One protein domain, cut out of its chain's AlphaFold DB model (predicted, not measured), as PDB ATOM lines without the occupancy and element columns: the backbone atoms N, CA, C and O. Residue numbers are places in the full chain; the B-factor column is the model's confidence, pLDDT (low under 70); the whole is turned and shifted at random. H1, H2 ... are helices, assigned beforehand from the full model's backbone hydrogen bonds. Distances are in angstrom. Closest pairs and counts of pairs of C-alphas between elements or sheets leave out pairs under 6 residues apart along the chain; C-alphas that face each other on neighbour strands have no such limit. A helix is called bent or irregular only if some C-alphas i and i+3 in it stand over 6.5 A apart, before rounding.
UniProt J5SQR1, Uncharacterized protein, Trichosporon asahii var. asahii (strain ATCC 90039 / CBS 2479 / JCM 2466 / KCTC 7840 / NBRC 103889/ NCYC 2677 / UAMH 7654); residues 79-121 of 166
ATOM      1  N   GLY A  79     121.441 116.335 152.412       68.44
ATOM      2  CA  GLY A  79     120.120 116.380 153.053       68.44
ATOM      3  C   GLY A  79     120.015 117.326 154.256       68.44
ATOM      4  O   GLY A  79     118.931 117.454 154.822       68.44
ATOM      5  N   THR A  80     121.092 118.023 154.633       70.94
ATOM      6  CA  THR A  80     121.042 119.084 155.651       70.94
ATOM      7  C   THR A  80     120.967 120.467 155.002       70.94
ATOM      8  O   THR A  80     121.636 120.751 154.008       70.94
ATOM      9  N   LEU A  81     120.116 121.341 155.551       74.69
ATOM     10  CA  LEU A  81     120.021 122.739 155.137       74.69
ATOM     11  C   LEU A  81     120.697 123.638 156.158       74.69
ATOM     12  O   LEU A  81     120.393 123.595 157.348       74.69
ATOM     13  N   THR A  82     121.558 124.521 155.663       83.44
ATOM     14  CA  THR A  82     122.017 125.657 156.457       83.44
ATOM     15  C   THR A  82     120.874 126.653 156.643       83.44
ATOM     16  O   THR A  82     119.980 126.772 155.800       83.44
ATOM     17  N   VAL A  83     120.922 127.420 157.731       81.88
ATOM     18  CA  VAL A  83     119.909 128.443 158.045       81.88
ATOM     19  C   VAL A  83     119.758 129.459 156.900       81.88
ATOM     20  O   VAL A  83     118.644 129.857 156.562       81.88
ATOM     21  N   SER A  84     120.854 129.826 156.232       82.62
ATOM     22  CA  SER A  84     120.839 130.708 155.056       82.62
ATOM     23  C   SER A  84     120.109 130.105 153.851       82.62
ATOM     24  O   SER A  84     119.416 130.811 153.127       82.62
ATOM     25  N   MET A  85     120.237 128.795 153.629       82.06
ATOM     26  CA  MET A  85     119.545 128.122 152.525       82.06
ATOM     27  C   MET A  85     118.060 127.921 152.838       82.06
ATOM     28  O   MET A  85     117.222 128.104 151.959       82.06
ATOM     29  N   LEU A  86     117.725 127.612 154.096       82.56
ATOM     30  CA  LEU A  86     116.338 127.504 154.545       82.56
ATOM     31  C   LEU A  86     115.606 128.847 154.430       82.56
ATOM     32  O   LEU A  86     114.504 128.896 153.898       82.56
ATOM     33  N   THR A  87     116.222 129.940 154.882       82.50
ATOM     34  CA  THR A  87     115.635 131.289 154.774       82.50
ATOM     35  C   THR A  87     115.405 131.698 153.319       82.50
ATOM     36  O   THR A  87     114.310 132.152 152.995       82.50
ATOM     37  N   GLY A  88     116.369 131.449 152.423       84.44
ATOM     38  CA  GLY A  88     116.198 131.685 150.985       84.44
ATOM     39  C   GLY A  88     115.088 130.838 150.349       84.44
ATOM     40  O   GLY A  88     114.284 131.352 149.573       84.44
ATOM     41  N   LEU A  89     114.988 129.555 150.711       83.50
ATOM     42  CA  LEU A  89     113.912 128.668 150.251       83.50
ATOM     43  C   LEU A  89     112.536 129.148 150.735       83.50
ATOM     44  O   LEU A  89     111.574 129.141 149.969       83.50
ATOM     45  N   LEU A  90     112.429 129.577 151.993       82.50
ATOM     46  CA  LEU A  90     111.176 130.074 152.559       82.50
ATOM     47  C   LEU A  90     110.745 131.394 151.914       82.50
ATOM     48  O   LEU A  90     109.557 131.572 151.656       82.50
ATOM     49  N   ASP A  91     111.682 132.286 151.604       84.12
ATOM     50  CA  ASP A  91     111.379 133.538 150.907       84.12
ATOM     51  C   ASP A  91     110.833 133.272 149.494       84.12
ATOM     52  O   ASP A  91     109.755 133.739 149.127       84.12
ATOM     53  N   GLN A  92     111.485 132.378 148.742       81.19
ATOM     54  CA  GLN A  92     111.001 131.948 147.426       81.19
ATOM     55  C   GLN A  92     109.607 131.317 147.500       81.19
ATOM     56  O   GLN A  92     108.752 131.604 146.665       81.19
ATOM     57  N   LEU A  93     109.338 130.519 148.535       78.12
ATOM     58  CA  LEU A  93     108.017 129.936 148.769       78.12
ATOM     59  C   LEU A  93     106.930 130.974 149.045       78.12
ATOM     60  O   LEU A  93     105.789 130.760 148.641       78.12
ATOM     61  N   LYS A  94     107.268 132.084 149.706       79.12
ATOM     62  CA  LYS A  94     106.334 133.186 149.979       79.12
ATOM     63  C   LYS A  94     106.045 134.029 148.737       79.12
ATOM     64  O   LYS A  94     104.958 134.585 148.629       79.12
ATOM     65  N   THR A  95     106.986 134.105 147.794       79.38
ATOM     66  CA  THR A  95     106.807 134.841 146.527       79.38
ATOM     67  C   THR A  95     106.007 134.081 145.463       79.38
ATOM     68  O   THR A  95     105.601 134.676 144.463       79.38
ATOM     69  N   LEU A  96     105.771 132.777 145.646       78.06
ATOM     70  CA  LEU A  96     105.015 131.976 144.684       78.06
ATOM     71  C   LEU A  96     103.511 132.296 144.740       78.06
ATOM     72  O   LEU A  96     102.945 132.400 145.832       78.06
ATOM     73  N   PRO A  97     102.826 132.389 143.584       73.38
ATOM     74  CA  PRO A  97     101.391 132.615 143.571       73.38
ATOM     75  C   PRO A  97     100.649 131.401 144.155       73.38
ATOM     76  O   PRO A  97     101.042 130.253 143.894       73.38
ATOM     77  N   PRO A  98      99.568 131.632 144.927       68.75
ATOM     78  CA  PRO A  98      98.812 130.563 145.568       68.75
ATOM     79  C   PRO A  98      98.277 129.596 144.505       68.75
ATOM     80  O   PRO A  98      97.586 130.002 143.576       68.75
ATOM     81  N   GLY A  99      98.637 128.314 144.625       70.69
ATOM     82  CA  GLY A  99      98.270 127.261 143.668       70.69
ATOM     83  C   GLY A  99      99.404 126.779 142.757       70.69
ATOM     84  O   GLY A  99      99.204 125.825 142.009       70.69
ATOM     85  N   THR A 100     100.595 127.380 142.829       78.81
ATOM     86  CA  THR A 100     101.783 126.862 142.126       78.81
ATOM     87  C   THR A 100     102.426 125.728 142.915       78.81
ATOM     88  O   THR A 100     102.572 125.828 144.132       78.81
ATOM     89  N   ASP A 101     102.839 124.664 142.225       78.38
ATOM     90  CA  ASP A 101     103.513 123.526 142.846       78.38
ATOM     91  C   ASP A 101     104.948 123.901 143.291       78.38
ATOM     92  O   ASP A 101     105.803 124.190 142.447       78.38
ATOM     93  N   PRO A 102     105.257 123.886 144.602       79.00
ATOM     94  CA  PRO A 102     106.593 124.179 145.120       79.00
ATOM     95  C   PRO A 102     107.590 123.021 144.939       79.00
ATOM     96  O   PRO A 102     108.756 123.161 145.312       79.00
ATOM     97  N   SER A 103     107.167 121.885 144.368       81.75
ATOM     98  CA  SER A 103     107.990 120.675 144.220       81.75
ATOM     99  C   SER A 103     109.321 120.905 143.504       81.75
ATOM    100  O   SER A 103     110.312 120.243 143.814       81.75
ATOM    101  N   HIS A 104     109.376 121.857 142.571       82.94
ATOM    102  CA  HIS A 104     110.619 122.215 141.889       82.94
ATOM    103  C   HIS A 104     111.654 122.823 142.844       82.94
ATOM    104  O   HIS A 104     112.829 122.468 142.776       82.94
ATOM    105  N   LEU A 105     111.222 123.695 143.759       82.62
ATOM    106  CA  LEU A 105     112.119 124.328 144.721       82.62
ATOM    107  C   LEU A 105     112.687 123.284 145.676       82.62
ATOM    108  O   LEU A 105     113.888 123.241 145.885       82.62
ATOM    109  N   TYR A 106     111.874 122.351 146.166       85.12
ATOM    110  CA  TYR A 106     112.376 121.308 147.064       85.12
ATOM    111  C   TYR A 106     113.483 120.461 146.434       85.12
ATOM    112  O   TYR A 106     114.487 120.185 147.086       85.12
ATOM    113  N   ARG A 107     113.358 120.131 145.143       84.31
ATOM    114  CA  ARG A 107     114.386 119.373 144.413       84.31
ATOM    115  C   ARG A 107     115.706 120.127 144.283       84.31
ATOM    116  O   ARG A 107     116.752 119.493 144.366       84.31
ATOM    117  N   GLN A 108     115.675 121.451 144.121       84.25
ATOM    118  CA  GLN A 108     116.896 122.267 144.057       84.25
ATOM    119  C   GLN A 108     117.704 122.209 145.355       84.25
ATOM    120  O   GLN A 108     118.929 122.268 145.324       84.25
ATOM    121  N   TYR A 109     117.010 122.050 146.479       82.44
ATOM    122  CA  TYR A 109     117.604 121.958 147.806       82.44
ATOM    123  C   TYR A 109     117.741 120.505 148.300       82.44
ATOM    124  O   TYR A 109     118.102 120.284 149.452       82.44
ATOM    125  N   GLY A 110     117.461 119.508 147.447       83.19
ATOM    126  CA  GLY A 110     117.554 118.086 147.797       83.19
ATOM    127  C   GLY A 110     116.548 117.626 148.860       83.19
ATOM    128  O   GLY A 110     116.804 116.647 149.552       83.19
ATOM    129  N   MET A 111     115.423 118.329 149.009       78.88
ATOM    130  CA  MET A 111     114.410 118.061 150.029       78.88
ATOM    131  C   MET A 111     113.149 117.412 149.472       78.88
ATOM    132  O   MET A 111     112.763 117.598 148.315       78.88
ATOM    133  N   THR A 112     112.471 116.674 150.347       84.88
ATOM    134  CA  THR A 112     111.128 116.159 150.102       84.88
ATOM    135  C   THR A 112     110.080 117.134 150.650       84.88
ATOM    136  O   THR A 112     110.321 117.824 151.646       84.88
ATOM    137  N   PRO A 113     108.892 117.206 150.025       81.69
ATOM    138  CA  PRO A 113     107.803 118.062 150.502       81.69
ATOM    139  C   PRO A 113     107.346 117.701 151.923       81.69
ATOM    140  O   PRO A 113     106.905 118.576 152.667       81.69
ATOM    141  N   GLU A 114     107.488 116.434 152.316       84.69
ATOM    142  CA  GLU A 114     107.114 115.921 153.637       84.69
ATOM    143  C   GLU A 114     107.939 116.543 154.767       84.69
ATOM    144  O   GLU A 114     107.389 116.860 155.816       84.69
ATOM    145  N   LEU A 115     109.234 116.794 154.541       81.50
ATOM    146  CA  LEU A 115     110.117 117.389 155.551       81.50
ATOM    147  C   LEU A 115     109.828 118.877 155.784       81.50
ATOM    148  O   LEU A 115     110.027 119.387 156.885       81.50
ATOM    149  N   LEU A 116     109.340 119.582 154.760       78.25
ATOM    150  CA  LEU A 116     109.071 121.021 154.829       78.25
ATOM    151  C   LEU A 116     107.632 121.360 155.222       78.25
ATOM    152  O   LEU A 116     107.380 122.487 155.652       78.25
ATOM    153  N   ALA A 117     106.688 120.421 155.124       80.25
ATOM    154  CA  ALA A 117     105.313 120.643 155.573       80.25
ATOM    155  C   ALA A 117     105.227 121.039 157.068       80.25
ATOM    156  O   ALA A 117     104.578 122.046 157.365       80.25
ATOM    157  N   PRO A 118     105.951 120.378 157.997       80.00
ATOM    158  CA  PRO A 118     106.008 120.793 159.395       80.00
ATOM    159  C   PRO A 118     106.728 122.120 159.618       80.00
ATOM    160  O   PRO A 118     106.469 122.769 160.616       80.00
ATOM    161  N   VAL A 119     107.632 122.547 158.737       77.31
ATOM    162  CA  VAL A 119     108.312 123.846 158.874       77.31
ATOM    163  C   VAL A 119     107.381 124.975 158.436       77.31
ATOM    164  O   VAL A 119     107.312 126.024 159.072       77.31
ATOM    165  N   ARG A 120     106.587 124.742 157.388       74.19
ATOM    166  CA  ARG A 120     105.629 125.718 156.852       74.19
ATOM    167  C   ARG A 120     104.557 126.142 157.849       74.19
ATOM    168  O   ARG A 120     104.214 127.320 157.866       74.19
ATOM    169  N   GLN A 121     104.055 125.223 158.676       75.69
ATOM    170  CA  GLN A 121     103.092 125.569 159.734       75.69
ATOM    171  C   GLN A 121     103.676 126.585 160.727       75.69
ATOM    172  O   GLN A 121     102.958 127.478 161.161       75.69
TER     173      GLN A 121
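What this domain is: This is residues 79 to 121 of the 166 residues of an uncharacterized protein of Trichosporon asahii var. asahii (strain ATCC 90039 / CBS 2479 / JCM 2466 / KCTC 7840 / NBRC 103889/ NCYC 2677 / UAMH 7654) (UniProt J5SQR1). One longer helix, H1, makes one side of a small helical body, and two short helices, H2 and H3, lie over the same side of it, crosswise to each other and with few contacts. H2 runs back beside H1, the three centres make a triangle, and residues 94 to 100, of which 94 and 95 belong to H1 and 96 to 100 to the link after it, stand free at one end. The printed part has 43 residues, with three named helices in the order H1, H2, H3 and no named strand, and its class is all helix. It is compact, with a radius of gyration of the C-alphas of 9.8 A, and spans 27 by 20 by 18 A.

Where its parts are: H1 is residues 83 to 95, 18.6 A from first to last C-alpha, and begins at C-alpha 83 at (119.909, 128.443, 158.045). H2 is residues 103 to 108, from C-alpha 103 at (107.990, 120.675, 144.220). H3 is residues 113 to 121, 12.8 A long, and ends at C-alpha 121 at (103.092, 125.569, 159.734). H3 is irregular, but only just: C-alphas 115 and 118 are 6.6 A apart.

How they stand to each other: H1 and H2 are close but not clearly touching; their closest C-alphas, those of Leu 89 and Leu 105, are 7.3 A apart. They run opposite ways at a shallow tilt of 30 degrees. H1 and H3 are near each other, with 6 pairs of C-alphas within 10 A. H2 and H3 are close but not clearly touching, with the closest C-alphas, of Tyr 106 and Pro 113, 6.6 A apart. Their lines are about perpendicular, at 76 degrees. Every O i to N i+4 pair is within hydrogen-bond range in H1 and H2, and 3 of 5 in H3.

The domain as a whole: The C-alphas farthest apart, of Thr 82 and Gly 99, are 27.0 A apart. The printed part has no cut. The link from H1 to H2 is short, and that from H2 to H3 is tight. Mean pLDDT of the printed part is 79.8; residues 79 and 98 are under 70.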